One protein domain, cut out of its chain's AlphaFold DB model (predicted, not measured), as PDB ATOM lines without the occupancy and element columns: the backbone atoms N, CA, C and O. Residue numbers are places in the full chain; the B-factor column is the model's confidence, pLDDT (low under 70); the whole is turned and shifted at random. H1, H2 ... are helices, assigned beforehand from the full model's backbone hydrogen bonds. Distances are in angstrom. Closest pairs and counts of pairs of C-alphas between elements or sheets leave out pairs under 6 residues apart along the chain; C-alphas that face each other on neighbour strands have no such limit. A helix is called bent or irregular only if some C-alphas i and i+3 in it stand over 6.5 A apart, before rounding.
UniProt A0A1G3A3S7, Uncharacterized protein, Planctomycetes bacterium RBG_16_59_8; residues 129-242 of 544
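AT A GLANCE: This is residues 129 to 242 of the 544 residues of an uncharacterized protein of Planctomycetes bacterium RBG_16_59_8 (UniProt A0A1G3A3S7). The longest helix, H4, lies beside H3 as a helical hairpin, and this pair meets a second antiparallel pair, H1 and H5, near one end, as the two arms of a loose V. The short H2 lies near the meeting end, and residues 133 to 139 stick out. The printed part has 114 residues, with five named helices, H1 to H5 in chain order, and no named strand; the class is all helix. It is compact, with a radius of gyration of the C-alphas of 14.8 A and spans of 44 by 32 by 25 A.

HOW THE PARTS SIT: H4, residues 195 to 216, touches H3, residues 177 to 191, closest at C-alphas Arg 201 and Ile 182, 5.3 A, at a shallow tilt of 31 degrees, opposite ways. With residues 211 to 216 alone H4 touches residues 158 to 159 of H1, residues 139 to 159; the closest C-alphas, Ala 215 and Leu 158, are 5.0 A apart. H1 touches H5, residues 222 to 240, at a shallow tilt of 29 degrees, opposite ways, closest at C-alphas Arg 148 and Val 231, 6.3 A. H1 and H2, residues 167 to 174, form a hairpin and only just touch, with 3 pairs of C-alphas within 8 A, the closest Phe 159 and Val 170, 6.9 A. H3 is apart from H1 and H5. Every O i to N i+4 pair is within hydrogen-bond range in H2, H3 and H4, against 14 of 17 in H1 and 14 of 15 in H5.

IN THESE COORDINATES: H4 spans 31.4 A from C-alpha 195 at (-3.496, 5.120, 17.472). H1 spans 28.6 A from C-alpha 139 at (5.696, -26.062, 18.662); it has a kink of 48 degrees near residue 153 and is irregular, with C-alphas 154 and 157 7.4 A apart. H5 spans 27.3 A and ends at C-alpha 240 at (-1.303, -16.852, 7.727). H3 spans 21.4 A and H2 10.5 A.

THE WHOLE: The farthest C-alphas, those of Arg 192 and Thr 221, are 44.5 A apart. The printed part has no cut and no long link. pLDDT is under 70 at residues 129 to 141, 191 and 241 to 242.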
ATOM      1  N   GLU A 129      14.903  -2.626  25.512       52.97
ATOM      2  CA  GLU A 129      15.480  -3.387  26.613       52.97
ATOM      3  C   GLU A 129      14.424  -3.631  27.691       52.97
ATOM      4  O   GLU A 129      14.225  -2.778  28.543       52.97
ATOM      5  N   GLU A 130      13.796  -4.810  27.696       47.78
ATOM      6  CA  GLU A 130      13.620  -5.570  28.940       47.78
ATOM      7  C   GLU A 130      13.174  -7.027  28.703       47.78
ATOM      8  O   GLU A 130      12.220  -7.321  27.995       47.78
ATOM      9  N   LYS A 131      13.966  -7.923  29.311       45.97
ATOM     10  CA  LYS A 131      13.835  -9.367  29.592       45.97
ATOM     11  C   LYS A 131      12.913 -10.238  28.721       45.97
ATOM     12  O   LYS A 131      11.692 -10.145  28.759       45.97
ATOM     13  N   LYS A 132      13.528 -11.293  28.159       41.97
ATOM     14  CA  LYS A 132      12.863 -12.577  27.883       41.97
ATOM     15  C   LYS A 132      12.045 -12.999  29.110       41.97
ATOM     16  O   LYS A 132      12.621 -13.380  30.129       41.97
ATOM     17  N   LYS A 133      10.719 -13.000  29.002       43.97
ATOM     18  CA  LYS A 133       9.913 -14.008  29.688       43.97
ATOM     19  C   LYS A 133       9.692 -15.122  28.680       43.97
ATOM     20  O   LYS A 133       9.010 -14.925  27.681       43.97
ATOM     21  N   GLU A 134      10.344 -16.255  28.914       40.78
ATOM     22  CA  GLU A 134      10.052 -17.495  28.202       40.78
ATOM     23  C   GLU A 134       8.637 -17.926  28.600       40.78
ATOM     24  O   GLU A 134       8.423 -18.522  29.651       40.78
ATOM     25  N   GLY A 135       7.650 -17.520  27.802       48.94
ATOM     26  CA  GLY A 135       6.348 -18.172  27.782       48.94
ATOM     27  C   GLY A 135       6.433 -19.439  26.934       48.94
ATOM     28  O   GLY A 135       7.223 -19.501  25.990       48.94
ATOM     29  N   GLU A 136       5.627 -20.446  27.262       44.50
ATOM     30  CA  GLU A 136       5.488 -21.664  26.459       44.50
ATOM     31  C   GLU A 136       4.942 -21.321  25.062       44.50
ATOM     32  O   GLU A 136       3.744 -21.139  24.850       44.50
ATOM     33  N   GLU A 137       5.843 -21.182  24.089       54.31
ATOM     34  CA  GLU A 137       5.492 -20.971  22.685       54.31
ATOM     35  C   GLU A 137       5.027 -22.278  22.027       54.31
ATOM     36  O   GLU A 137       5.580 -23.355  22.265       54.31
ATOM     37  N   ARG A 138       4.036 -22.182  21.129       57.66
ATOM     38  CA  ARG A 138       3.567 -23.318  20.317       57.66
ATOM     39  C   ARG A 138       4.711 -23.936  19.504       57.66
ATOM     40  O   ARG A 138       5.512 -23.222  18.899       57.66
ATOM     41  N   SER A 139       4.704 -25.268  19.408       61.06
ATOM     42  CA  SER A 139       5.696 -26.062  18.662       61.06
ATOM     43  C   SER A 139       5.880 -25.590  17.207       61.06
ATOM     44  O   SER A 139       7.008 -25.423  16.753       61.06
ATOM     45  N   GLU A 140       4.798 -25.267  16.489       64.44
ATOM     46  CA  GLU A 140       4.861 -24.886  15.064       64.44
ATOM     47  C   GLU A 140       5.456 -23.493  14.810       64.44
ATOM     48  O   GLU A 140       6.323 -23.336  13.951       64.44
ATOM     49  N   THR A 141       5.066 -22.473  15.582       66.56
ATOM     50  CA  THR A 141       5.650 -21.123  15.468       66.56
ATOM     51  C   THR A 141       7.141 -21.145  15.801       66.56
ATOM     52  O   THR A 141       7.936 -20.451  15.161       66.56
ATOM     53  N   ARG A 142       7.541 -21.990  16.761       72.56
ATOM     54  CA  ARG A 142       8.946 -22.228  17.099       72.56
ATOM     55  C   ARG A 142       9.708 -22.843  15.923       72.56
ATOM     56  O   ARG A 142      10.801 -22.374  15.618       72.56
ATOM     57  N   VAL A 143       9.131 -23.828  15.228       78.12
ATOM     58  CA  VAL A 143       9.733 -24.436  14.023       78.12
ATOM     59  C   VAL A 143       9.943 -23.393  12.924       78.12
ATOM     60  O   VAL A 143      11.051 -23.283  12.398       78.12
ATOM     61  N   ILE A 144       8.931 -22.570  12.630       78.50
ATOM     62  CA  ILE A 144       9.024 -21.542  11.582       78.50
ATOM     63  C   ILE A 144      10.070 -20.466  11.941       78.50
ATOM     64  O   ILE A 144      10.841 -20.023  11.088       78.50
ATOM     65  N   ARG A 145      10.177 -20.071  13.218       75.38
ATOM     66  CA  ARG A 145      11.219 -19.133  13.680       75.38
ATOM     67  C   ARG A 145      12.628 -19.731  13.619       75.38
ATOM     68  O   ARG A 145      13.570 -19.005  13.307       75.38
ATOM     69  N   VAL A 146      12.783 -21.030  13.885       82.12
ATOM     70  CA  VAL A 146      14.065 -21.740  13.719       82.12
ATOM     71  C   VAL A 146      14.473 -21.778  12.246       82.12
ATOM     72  O   VAL A 146      15.633 -21.511  11.943       82.12
ATOM     73  N   GLU A 147      13.536 -22.051  11.335       85.69
ATOM     74  CA  GLU A 147      13.758 -21.997   9.883       85.69
ATOM     75  C   GLU A 147      14.257 -20.607   9.456       85.69
ATOM     76  O   GLU A 147      15.325 -20.487   8.856       85.69
ATOM     77  N   ARG A 148      13.572 -19.542   9.895       86.75
ATOM     78  CA  ARG A 148      13.988 -18.154   9.640       86.75
ATOM     79  C   ARG A 148      15.384 -17.839  10.181       86.75
ATOM     80  O   ARG A 148      16.184 -17.205   9.501       86.75
ATOM     81  N   SER A 149      15.689 -18.290  11.399       83.50
ATOM     82  CA  SER A 149      16.987 -18.063  12.048       83.50
ATOM     83  C   SER A 149      18.145 -18.721  11.287       83.50
ATOM     84  O   SER A 149      19.235 -18.150  11.192       83.50
ATOM     85  N   LYS A 150      17.908 -19.887  10.666       88.31
ATOM     86  CA  LYS A 150      18.896 -20.529   9.784       88.31
ATOM     87  C   LYS A 150      19.206 -19.656   8.569       88.31
ATOM     88  O   LYS A 150      20.376 -19.408   8.304       88.31
ATOM     89  N   ILE A 151      18.183 -19.127   7.896       89.88
ATOM     90  CA  ILE A 151      18.379 -18.244   6.734       89.88
ATOM     91  C   ILE A 151      19.102 -16.957   7.141       89.88
ATOM     92  O   ILE A 151      20.069 -16.541   6.508       89.88
ATOM     93  N   TYR A 152      18.697 -16.358   8.257       88.38
ATOM     94  CA  TYR A 152      19.360 -15.192   8.830       88.38
ATOM     95  C   TYR A 152      20.821 -15.432   9.205       88.38
ATOM     96  O   TYR A 152      21.634 -14.521   9.076       88.38
ATOM     97  N   THR A 153      21.181 -16.647   9.616       87.69
ATOM     98  CA  THR A 153      22.584 -17.006   9.853       87.69
ATOM     99  C   THR A 153      23.391 -16.917   8.557       87.69
ATOM    100  O   THR A 153      24.472 -16.331   8.569       87.69
ATOM    101  N   SER A 154      22.841 -17.407   7.443       90.50
ATOM    102  CA  SER A 154      23.464 -17.298   6.116       90.50
ATOM    103  C   SER A 154      23.539 -15.852   5.619       90.50
ATOM    104  O   SER A 154      24.547 -15.452   5.045       90.50
ATOM    105  N   LEU A 155      22.512 -15.038   5.885       92.75
ATOM    106  CA  LEU A 155      22.469 -13.631   5.468       92.75
ATOM    107  C   LEU A 155      23.285 -12.691   6.370       92.75
ATOM    108  O   LEU A 155      23.545 -11.552   5.984       92.75
ATOM    109  N   ARG A 156      23.705 -13.133   7.563       91.62
ATOM    110  CA  ARG A 156      24.367 -12.297   8.580       91.62
ATOM    111  C   ARG A 156      25.530 -11.440   8.061       91.62
ATOM    112  O   ARG A 156      25.591 -10.278   8.471       91.62
ATOM    113  N   PRO A 157      26.419 -11.920   7.167       92.00
ATOM    114  CA  PRO A 157      27.487 -11.088   6.611       92.00
ATOM    115  C   PRO A 157      26.972  -9.818   5.919       92.00
ATOM    116  O   PRO A 157      27.606  -8.767   6.029       92.00
ATOM    117  N   LEU A 158      25.792  -9.870   5.294       92.38
ATOM    118  CA  LEU A 158      25.173  -8.737   4.599       92.38
ATOM    119  C   LEU A 158      24.620  -7.667   5.552       92.38
ATOM    120  O   LEU A 158      24.370  -6.543   5.122       92.38
ATOM    121  N   PHE A 159      24.493  -7.958   6.850       92.50
ATOM    122  CA  PHE A 159      24.018  -7.011   7.869       92.50
ATOM    123  C   PHE A 159      25.145  -6.320   8.654       92.50
ATOM    124  O   PHE A 159      24.885  -5.524   9.554       92.50
ATOM    125  N   THR A 160      26.406  -6.613   8.335       89.44
ATOM    126  CA  THR A 160      27.570  -5.989   8.986       89.44
ATOM    127  C   THR A 160      27.747  -4.541   8.530       89.44
ATOM    128  O   THR A 160      27.687  -4.285   7.333       89.44
ATOM    129  N   ASN A 161      27.985  -3.593   9.443       89.38
ATOM    130  CA  ASN A 161      28.196  -2.177   9.103       89.38
ATOM    131  C   ASN A 161      27.139  -1.644   8.115       89.38
ATOM    132  O   ASN A 161      27.467  -1.212   7.010       89.38
ATOM    133  N   LEU A 162      25.854  -1.742   8.455       91.06
ATOM    134  CA  LEU A 162      24.810  -1.113   7.646       91.06
ATOM    135  C   LEU A 162      24.687   0.375   8.019       91.06
ATOM    136  O   LEU A 162      24.645   0.686   9.211       91.06
ATOM    137  N   PRO A 163      24.604   1.300   7.046       90.38
ATOM    138  CA  PRO A 163      24.462   2.712   7.348       90.38
ATOM    139  C   PRO A 163      23.156   2.972   8.093       90.38
ATOM    140  O   PRO A 163      22.110   2.426   7.733       90.38
ATOM    141  N   GLY A 164      23.207   3.798   9.138       88.25
ATOM    142  CA  GLY A 164      22.035   4.119   9.960       88.25
ATOM    143  C   GLY A 164      21.653   3.052  10.987       88.25
ATOM    144  O   GLY A 164      20.709   3.261  11.755       88.25
ATOM    145  N   PHE A 165      22.363   1.921  11.023       87.94
ATOM    146  CA  PHE A 165      22.057   0.787  11.887       87.94
ATOM    147  C   PHE A 165      23.252   0.432  12.766       87.94
ATOM    148  O   PHE A 165      24.313   0.032  12.295       87.94
ATOM    149  N   THR A 166      23.060   0.526  14.080       84.69
ATOM    150  CA  THR A 166      24.067   0.081  15.044       84.69
ATOM    151  C   THR A 166      24.118  -1.444  15.110       84.69
ATOM    152  O   THR A 166      23.106  -2.119  14.893       84.69
ATOM    153  N   GLU A 167      25.260  -2.009  15.511       85.25
ATOM    154  CA  GLU A 167      25.386  -3.456  15.755       85.25
ATOM    155  C   GLU A 167      24.335  -3.966  16.749       85.25
ATOM    156  O   GLU A 167      23.803  -5.066  16.603       85.25
ATOM    157  N   ARG A 168      23.965  -3.129  17.726       82.81
ATOM    158  CA  ARG A 168      22.882  -3.409  18.671       82.81
ATOM    159  C   ARG A 168      21.535  -3.574  17.966       82.81
ATOM    160  O   ARG A 168      20.813  -4.516  18.277       82.81
ATOM    161  N   MET A 169      21.179  -2.691  17.032       84.00
ATOM    162  CA  MET A 169      19.914  -2.805  16.295       84.00
ATOM    163  C   MET A 169      19.894  -4.057  15.413       84.00
ATOM    164  O   MET A 169      18.893  -4.773  15.379       84.00
ATOM    165  N   VAL A 170      21.021  -4.367  14.774       88.31
ATOM    166  CA  VAL A 170      21.199  -5.607  14.009       88.31
ATOM    167  C   VAL A 170      21.051  -6.839  14.918       88.31
ATOM    168  O   VAL A 170      20.377  -7.801  14.553       88.31
ATOM    169  N   ALA A 171      21.590  -6.807  16.138       85.75
ATOM    170  CA  ALA A 171      21.418  -7.883  17.114       85.75
ATOM    171  C   ALA A 171      19.955  -8.054  17.571       85.75
ATOM    172  O   ALA A 171      19.491  -9.187  17.684       85.75
ATOM    173  N   ILE A 172      19.213  -6.956  17.782       82.69
ATOM    174  CA  ILE A 172      17.769  -6.969  18.107       82.69
ATOM    175  C   ILE A 172      16.943  -7.575  16.960       82.69
ATOM    176  O   ILE A 172      15.960  -8.280  17.196       82.69
ATOM    177  N   PHE A 173      17.337  -7.319  15.712       87.25
ATOM    178  CA  PHE A 173      16.718  -7.949  14.549       87.25
ATOM    179  C   PHE A 173      16.957  -9.466  14.546       87.25
ATOM    180  O   PHE A 173      16.002 -10.241  14.502       87.25
ATOM    181  N   PHE A 174      18.212  -9.905  14.687       84.75
ATOM    182  CA  PHE A 174      18.553 -11.333  14.665       84.75
ATOM    183  C   PHE A 174      18.049 -12.123  15.875       84.75
ATOM    184  O   PHE A 174      17.791 -13.319  15.756       84.75
ATOM    185  N   SER A 175      17.875 -11.479  17.029       80.62
ATOM    186  CA  SER A 175      17.289 -12.116  18.213       80.62
ATOM    187  C   SER A 175      15.781 -12.365  18.074       80.62
ATOM    188  O   SER A 175      15.198 -13.049  18.916       80.62
ATOM    189  N   GLY A 176      15.139 -11.816  17.034       78.88
ATOM    190  CA  GLY A 176      13.691 -11.863  16.830       78.88
ATOM    191  C   GLY A 176      12.910 -10.889  17.716       78.88
ATOM    192  O   GLY A 176      11.690 -10.821  17.598       78.88
ATOM    193  N   GLN A 177      13.586 -10.102  18.562       77.81
ATOM    194  CA  GLN A 177      12.947  -9.134  19.459       77.81
ATOM    195  C   GLN A 177      12.166  -8.064  18.694       77.81
ATOM    196  O   GLN A 177      11.077  -7.686  19.123       77.81
ATOM    197  N   LEU A 178      12.691  -7.607  17.550       82.75
ATOM    198  CA  LEU A 178      11.989  -6.640  16.703       82.75
ATOM    199  C   LEU A 178      10.638  -7.191  16.224       82.75
ATOM    200  O   LEU A 178       9.624  -6.501  16.303       82.75
ATOM    201  N   ASP A 179      10.617  -8.448  15.776       81.62
ATOM    202  CA  ASP A 179       9.388  -9.103  15.330       81.62
ATOM    203  C   ASP A 179       8.425  -9.330  16.499       81.62
ATOM    204  O   ASP A 179       7.238  -9.040  16.379       81.62
ATOM    205  N   SER A 180       8.927  -9.775  17.656       78.25
ATOM    206  CA  SER A 180       8.110  -9.935  18.866       78.25
ATOM    207  C   SER A 180       7.457  -8.621  19.310       78.25
ATOM    208  O   SER A 180       6.302  -8.627  19.731       78.25
ATOM    209  N   ALA A 181       8.151  -7.487  19.172       79.00
ATOM    210  CA  ALA A 181       7.590  -6.171  19.472       79.00
ATOM    211  C   ALA A 181       6.494  -5.760  18.469       79.00
ATOM    212  O   ALA A 181       5.432  -5.285  18.877       79.00
ATOM    213  N   ILE A 182       6.709  -5.990  17.166       82.19
ATOM    214  CA  ILE A 182       5.686  -5.773  16.121       82.19
ATOM    215  C   ILE A 182       4.435  -6.610  16.417       82.19
ATOM    216  O   ILE A 182       3.306  -6.134  16.269       82.19
ATOM    217  N   GLU A 183       4.635  -7.854  16.843       77.44
ATOM    218  CA  GLU A 183       3.576  -8.806  17.172       77.44
ATOM    219  C   GLU A 183       2.763  -8.363  18.385       77.44
ATOM    220  O   GLU A 183       1.539  -8.271  18.287       77.44
ATOM    221  N   ALA A 184       3.431  -8.016  19.486       74.50
ATOM    222  CA  ALA A 184       2.776  -7.539  20.699       74.50
ATOM    223  C   ALA A 184       1.896  -6.307  20.424       74.50
ATOM    224  O   ALA A 184       0.736  -6.264  20.837       74.50
ATOM    225  N   LEU A 185       2.408  -5.340  19.653       76.50
ATOM    226  CA  LEU A 185       1.646  -4.152  19.264       76.50
ATOM    227  C   LEU A 185       0.466  -4.495  18.349       76.50
ATOM    228  O   LEU A 185      -0.617  -3.941  18.517       76.50
ATOM    229  N   SER A 186       0.646  -5.422  17.405       80.31
ATOM    230  CA  SER A 186      -0.432  -5.862  16.507       80.31
ATOM    231  C   SER A 186      -1.605  -6.455  17.283       80.31
ATOM    232  O   SER A 186      -2.747  -6.075  17.037       80.31
ATOM    233  N   SER A 187      -1.323  -7.326  18.254       72.94
ATOM    234  CA  SER A 187      -2.351  -7.918  19.112       72.94
ATOM    235  C   SER A 187      -3.055  -6.888  19.995       72.94
ATOM    236  O   SER A 187      -4.273  -6.960  20.153       72.94
ATOM    237  N   HIS A 188      -2.318  -5.908  20.526       71.44
ATOM    238  CA  HIS A 188      -2.894  -4.818  21.319       71.44
ATOM    239  C   HIS A 188      -3.875  -3.970  20.496       71.44
ATOM    240  O   HIS A 188      -5.001  -3.749  20.938       71.44
ATOM    241  N   ILE A 189      -3.508  -3.592  19.265       78.94
ATOM    242  CA  ILE A 189      -4.368  -2.815  18.348       78.94
ATOM    243  C   ILE A 189      -5.640  -3.585  17.974       78.94
ATOM    244  O   ILE A 189      -6.714  -3.004  17.876       78.94
ATOM    245  N   SER A 190      -5.557  -4.905  17.786       72.75
ATOM    246  CA  SER A 190      -6.751  -5.723  17.523       72.75
ATOM    247  C   SER A 190      -7.733  -5.747  18.700       72.75
ATOM    248  O   SER A 190      -8.904  -6.059  18.504       72.75
ATOM    249  N   SER A 191      -7.273  -5.429  19.914       65.12
ATOM    250  CA  SER A 191      -8.101  -5.396  21.126       65.12
ATOM    251  C   SER A 191      -8.593  -3.994  21.513       65.12
ATOM    252  O   SER A 191      -9.547  -3.886  22.285       65.12
ATOM    253  N   ARG A 192      -7.950  -2.925  21.014       71.56
ATOM    254  CA  ARG A 192      -8.226  -1.518  21.358       71.56
ATOM    255  C   ARG A 192      -7.872  -0.587  20.196       71.56
ATOM    256  O   ARG A 192      -6.817  -0.739  19.589       71.56
ATOM    257  N   GLU A 193      -8.677   0.450  19.964       74.38
ATOM    258  CA  GLU A 193      -8.283   1.562  19.087       74.38
ATOM    259  C   GLU A 193      -7.183   2.407  19.752       74.38
ATOM    260  O   GLU A 193      -7.436   3.424  20.395       74.38
ATOM    261  N   ASP A 194      -5.939   1.951  19.621       77.81
ATOM    262  CA  ASP A 194      -4.747   2.638  20.111       77.81
ATOM    263  C   ASP A 194      -3.930   3.164  18.923       77.81
ATOM    264  O   ASP A 194      -3.132   2.455  18.296       77.81
ATOM    265  N   THR A 195      -4.166   4.433  18.586       76.19
ATOM    266  CA  THR A 195      -3.496   5.120  17.472       76.19
ATOM    267  C   THR A 195      -1.991   5.227  17.682       76.19
ATOM    268  O   THR A 195      -1.236   5.151  16.711       76.19
ATOM    269  N   LEU A 196      -1.542   5.348  18.936       71.00
ATOM    270  CA  LEU A 196      -0.125   5.379  19.267       71.00
ATOM    271  C   LEU A 196       0.490   4.014  18.973       71.00
ATOM    272  O   LEU A 196       1.442   3.954  18.200       71.00
ATOM    273  N   ALA A 197      -0.076   2.925  19.494       73.81
ATOM    274  CA  ALA A 197       0.428   1.573  19.247       73.81
ATOM    275  C   ALA A 197       0.467   1.220  17.747       73.81
ATOM    276  O   ALA A 197       1.441   0.626  17.274       73.81
ATOM    277  N   ALA A 198      -0.546   1.637  16.979       78.94
ATOM    278  CA  ALA A 198      -0.571   1.484  15.522       78.94
ATOM    279  C   ALA A 198       0.567   2.239  14.835       78.94
ATOM    280  O   ALA A 198       1.252   1.685  13.969       78.94
ATOM    281  N   ASP A 199       0.808   3.478  15.260       74.31
ATOM    282  CA  ASP A 199       1.927   4.275  14.790       74.31
ATOM    283  C   ASP A 199       3.259   3.587  15.136       74.31
ATOM    284  O   ASP A 199       4.080   3.389  14.246       74.31
ATOM    285  N   GLN A 200       3.464   3.133  16.381       76.00
ATOM    286  CA  GLN A 200       4.675   2.408  16.797       76.00
ATOM    287  C   GLN A 200       4.929   1.167  15.928       76.00
ATOM    288  O   GLN A 200       6.022   1.014  15.379       76.00
ATOM    289  N   ARG A 201       3.905   0.325  15.731       83.94
ATOM    290  CA  ARG A 201       3.987  -0.897  14.915       83.94
ATOM    291  C   ARG A 201       4.455  -0.590  13.496       83.94
ATOM    292  O   ARG A 201       5.366  -1.247  12.995       83.94
ATOM    293  N   ASN A 202       3.846   0.403  12.850       83.25
ATOM    294  CA  ASN A 202       4.163   0.740  11.466       83.25
ATOM    295  C   ASN A 202       5.628   1.199  11.309       83.25
ATOM    296  O   ASN A 202       6.254   0.846  10.313       83.25
ATOM    297  N   LYS A 203       6.223   1.892  12.298       77.62
ATOM    298  CA  LYS A 203       7.667   2.223  12.239       77.62
ATOM    299  C   LYS A 203       8.557   1.014  12.452       77.62
ATOM    300  O   LYS A 203       9.586   0.921  11.792       77.62
ATOM    301  N   LEU A 204       8.213   0.104  13.363       84.06
ATOM    302  CA  LEU A 204       9.016  -1.107  13.549       84.06
ATOM    303  C   LEU A 204       9.056  -1.926  12.249       84.06
ATOM    304  O   LEU A 204      10.123  -2.388  11.847       84.06
ATOM    305  N   ILE A 205       7.917  -2.020  11.552       86.62
ATOM    306  CA  ILE A 205       7.821  -2.620  10.213       86.62
ATOM    307  C   ILE A 205       8.712  -1.868   9.217       86.62
ATOM    308  O   ILE A 205       9.488  -2.499   8.505       86.62
ATOM    309  N   GLU A 206       8.650  -0.538   9.198       86.31
ATOM    310  CA  GLU A 206       9.478   0.289   8.315       86.31
ATOM    311  C   GLU A 206      10.982   0.115   8.579       86.31
ATOM    312  O   GLU A 206      11.779  -0.002   7.656       86.31
ATOM    313  N   THR A 207      11.380   0.027   9.845       85.12
ATOM    314  CA  THR A 207      12.774  -0.206  10.261       85.12
ATOM    315  C   THR A 207      13.267  -1.546   9.777       85.12
ATOM    316  O   THR A 207      14.344  -1.652   9.196       85.12
ATOM    317  N   ARG A 208      12.452  -2.576  10.020       89.69
ATOM    318  CA  ARG A 208      12.718  -3.936   9.582       89.69
ATOM    319  C   ARG A 208      12.882  -3.980   8.068       89.69
ATOM    320  O   ARG A 208      13.838  -4.575   7.584       89.69
ATOM    321  N   ARG A 209      11.980  -3.314   7.340       89.88
ATOM    322  CA  ARG A 209      12.016  -3.190   5.883       89.88
ATOM    323  C   ARG A 209      13.311  -2.527   5.421       89.88
ATOM    324  O   ARG A 209      14.043  -3.150   4.665       89.88
ATOM    325  N   ARG A 210      13.654  -1.347   5.948       88.12
ATOM    326  CA  ARG A 210      14.899  -0.636   5.603       88.12
ATOM    327  C   ARG A 210      16.151  -1.460   5.897       88.12
ATOM    328  O   ARG A 210      17.074  -1.469   5.095       88.12
ATOM    329  N   LEU A 211      16.190  -2.161   7.030       90.75
ATOM    330  CA  LEU A 211      17.319  -3.012   7.409       90.75
ATOM    331  C   LEU A 211      17.490  -4.182   6.423       90.75
ATOM    332  O   LEU A 211      18.607  -4.455   5.988       90.75
ATOM    333  N   ILE A 212      16.388  -4.822   6.020       90.94
ATOM    334  CA  ILE A 212      16.388  -5.870   4.988       90.94
ATOM    335  C   ILE A 212      16.783  -5.301   3.621       90.94
ATOM    336  O   ILE A 212      17.630  -5.886   2.957       90.94
ATOM    337  N   GLU A 213      16.225  -4.158   3.214       88.38
ATOM    338  CA  GLU A 213      16.542  -3.493   1.943       88.38
ATOM    339  C   GLU A 213      18.039  -3.161   1.851       88.38
ATOM    340  O   GLU A 213      18.685  -3.537   0.875       88.38
ATOM    341  N   ARG A 214      18.624  -2.566   2.900       89.06
ATOM    342  CA  ARG A 214      20.064  -2.259   2.969       89.06
ATOM    343  C   ARG A 214      20.946  -3.505   2.890       89.06
ATOM    344  O   ARG A 214      21.989  -3.477   2.240       89.06
ATOM    345  N   ALA A 215      20.553  -4.599   3.539       91.44
ATOM    346  CA  ALA A 215      21.287  -5.859   3.435       91.44
ATOM    347  C   ALA A 215      21.148  -6.486   2.041       91.44
ATOM    348  O   ALA A 215      22.134  -6.949   1.469       91.44
ATOM    349  N   ARG A 216      19.943  -6.452   1.464       90.06
ATOM    350  CA  ARG A 216      19.651  -6.960   0.119       90.06
ATOM    351  C   ARG A 216      20.420  -6.196  -0.954       90.06
ATOM    352  O   ARG A 216      20.933  -6.815  -1.879       90.06
ATOM    353  N   GLU A 217      20.587  -4.882  -0.807       86.50
ATOM    354  CA  GLU A 217      21.424  -4.063  -1.697       86.50
ATOM    355  C   GLU A 217      22.870  -4.579  -1.783       86.50
ATOM    356  O   GLU A 217      23.522  -4.369  -2.806       86.50
ATOM    357  N   ARG A 218      23.370  -5.276  -0.755       86.94
ATOM    358  CA  ARG A 218      24.730  -5.837  -0.711       86.94
ATOM    359  C   ARG A 218      24.853  -7.246  -1.280       86.94
ATOM    360  O   ARG A 218      25.985  -7.699  -1.441       86.94
ATOM    361  N   ALA A 219      23.743  -7.927  -1.557       88.44
ATOM    362  CA  ALA A 219      23.779  -9.254  -2.156       88.44
ATOM    363  C   ALA A 219      24.489  -9.192  -3.518       88.44
ATOM    364  O   ALA A 219      24.194  -8.329  -4.352       88.44
ATOM    365  N   LYS A 220      25.459 -10.083  -3.721       83.62
ATOM    366  CA  LYS A 220      26.286 -10.162  -4.937       83.62
ATOM    367  C   LYS A 220      25.904 -11.355  -5.804       83.62
ATOM    368  O   LYS A 220      26.239 -11.373  -6.986       83.62
ATOM    369  N   THR A 221      25.238 -12.348  -5.222       87.00
ATOM    370  CA  THR A 221      24.872 -13.599  -5.887       87.00
ATOM    371  C   THR A 221      23.361 -13.768  -5.973       87.00
ATOM    372  O   THR A 221      22.605 -13.252  -5.147       87.00
ATOM    373  N   GLU A 222      22.909 -14.517  -6.979       84.44
ATOM    374  CA  GLU A 222      21.495 -14.884  -7.099       84.44
ATOM    375  C   GLU A 222      21.054 -15.762  -5.916       84.44
ATOM    376  O   GLU A 222      19.945 -15.595  -5.426       84.44
ATOM    377  N   GLU A 223      21.950 -16.599  -5.379       88.56
ATOM    378  CA  GLU A 223      21.714 -17.398  -4.168       88.56
ATOM    379  C   GLU A 223      21.392 -16.516  -2.950       88.56
ATOM    380  O   GLU A 223      20.353 -16.694  -2.314       88.56
ATOM    381  N   GLU A 224      22.215 -15.504  -2.658       91.19
ATOM    382  CA  GLU A 224      21.949 -14.551  -1.570       91.19
ATOM    383  C   GLU A 224      20.618 -13.815  -1.759       91.19
ATOM    384  O   GLU A 224      19.871 -13.641  -0.798       91.19
ATOM    385  N   LEU A 225      20.301 -13.403  -2.992       89.12
ATOM    386  CA  LEU A 225      19.027 -12.754  -3.303       89.12
ATOM    387  C   LEU A 225      17.837 -13.697  -3.066       89.12
ATOM    388  O   LEU A 225      16.842 -13.282  -2.474       89.12
ATOM    389  N   THR A 226      17.943 -14.973  -3.449       89.56
ATOM    390  CA  THR A 226      16.868 -15.959  -3.225       89.56
ATOM    391  C   THR A 226      16.606 -16.243  -1.748       89.56
ATOM    392  O   THR A 226      15.461 -16.494  -1.377       89.56
ATOM    393  N   LEU A 227      17.615 -16.127  -0.878       91.62
ATOM    394  CA  LEU A 227      17.415 -16.252   0.569       91.62
ATOM    395  C   LEU A 227      16.498 -15.147   1.122       91.62
ATOM    396  O   LEU A 227      15.733 -15.403   2.051       91.62
ATOM    397  N   PHE A 228      16.516 -13.934   0.553       91.12
ATOM    398  CA  PHE A 228      15.560 -12.886   0.936       91.12
ATOM    399  C   PHE A 228      14.124 -13.245   0.522       91.12
ATOM    400  O   PHE A 228      13.209 -13.064   1.329       91.12
ATOM    401  N   ASP A 229      13.932 -13.835  -0.665       88.38
ATOM    402  CA  ASP A 229      12.623 -14.344  -1.112       88.38
ATOM    403  C   ASP A 229      12.105 -15.450  -0.168       88.38
ATOM    404  O   ASP A 229      10.905 -15.554   0.108       88.38
ATOM    405  N   GLU A 230      12.995 -16.303   0.349       89.69
ATOM    406  CA  GLU A 230      12.641 -17.338   1.327       89.69
ATOM    407  C   GLU A 230      12.229 -16.752   2.684       89.69
ATOM    408  O   GLU A 230      11.228 -17.195   3.257       89.69
ATOM    409  N   VAL A 231      12.934 -15.727   3.178       88.50
ATOM    410  CA  VAL A 231      12.533 -15.002   4.400       88.50
ATOM    411  C   VAL A 231      11.137 -14.411   4.236       88.50
ATOM    412  O   VAL A 231      10.306 -14.559   5.132       88.50
ATOM    413  N   GLU A 232      10.843 -13.793   3.092       86.94
ATOM    414  CA  GLU A 232       9.527 -13.206   2.836       86.94
ATOM    415  C   GLU A 232       8.415 -14.270   2.822       86.94
ATOM    416  O   GLU A 232       7.360 -14.074   3.435       86.94
ATOM    417  N   LYS A 233       8.662 -15.440   2.216       87.94
ATOM    418  CA  LYS A 233       7.730 -16.584   2.257       87.94
ATOM    419  C   LYS A 233       7.497 -17.083   3.681       87.94
ATOM    420  O   LYS A 233       6.360 -17.385   4.048       87.94
ATOM    421  N   ILE A 234       8.552 -17.175   4.489       86.12
ATOM    422  CA  ILE A 234       8.444 -17.557   5.902       86.12
ATOM    423  C   ILE A 234       7.628 -16.519   6.679       86.12
ATOM    424  O   ILE A 234       6.728 -16.886   7.436       86.12
ATOM    425  N   ASP A 235       7.880 -15.230   6.459       82.50
ATOM    426  CA  ASP A 235       7.125 -14.149   7.089       82.50
ATOM    427  C   ASP A 235       5.649 -14.149   6.660       82.50
ATOM    428  O   ASP A 235       4.774 -13.831   7.467       82.50
ATOM    429  N   ALA A 236       5.344 -14.519   5.414       84.31
ATOM    430  CA  ALA A 236       3.973 -14.702   4.945       84.31
ATOM    431  C   ALA A 236       3.293 -15.892   5.646       84.31
ATOM    432  O   ALA A 236       2.185 -15.742   6.160       84.31
ATOM    433  N   ARG A 237       3.975 -17.041   5.773       84.88
ATOM    434  CA  ARG A 237       3.477 -18.215   6.523       84.88
ATOM    435  C   ARG A 237       3.205 -17.884   7.991       84.88
ATOM    436  O   ARG A 237       2.166 -18.275   8.523       84.88
ATOM    437  N   LEU A 238       4.100 -17.127   8.633       76.19
ATOM    438  CA  LEU A 238       3.907 -16.639  10.004       76.19
ATOM    439  C   LEU A 238       2.662 -15.756  10.130       76.19
ATOM    440  O   LEU A 238       1.997 -15.808  11.161       76.19
ATOM    441  N   ARG A 239       2.329 -14.960   9.106       75.00
ATOM    442  CA  ARG A 239       1.103 -14.147   9.086       75.00
ATOM    443  C   ARG A 239      -0.153 -15.005   8.903       75.00
ATOM    444  O   ARG A 239      -1.127 -14.774   9.612       75.00
ATOM    445  N   THR A 240      -0.131 -16.003   8.020       73.19
ATOM    446  CA  THR A 240      -1.303 -16.852   7.727       73.19
ATOM    447  C   THR A 240      -1.655 -17.797   8.879       73.19
ATOM    448  O   THR A 240      -2.810 -17.840   9.295       73.19
ATOM    449  N   ASN A 241      -0.667 -18.471   9.481       67.25
ATOM    450  CA  ASN A 241      -0.886 -19.411  10.598       67.25
ATOM    451  C   ASN A 241      -1.379 -18.732  11.895       67.25
ATOM    452  O   ASN A 241      -1.666 -19.399  12.886       67.25
ATOM    453  N   ARG A 242      -1.467 -17.396  11.912       59.75
ATOM    454  CA  ARG A 242      -1.943 -16.600  13.051       59.75
ATOM    455  C   ARG A 242      -3.430 -16.299  13.041       59.75
ATOM    456  O   ARG A 242      -3.941 -15.889  14.079       59.75
TER     457      ARG A 242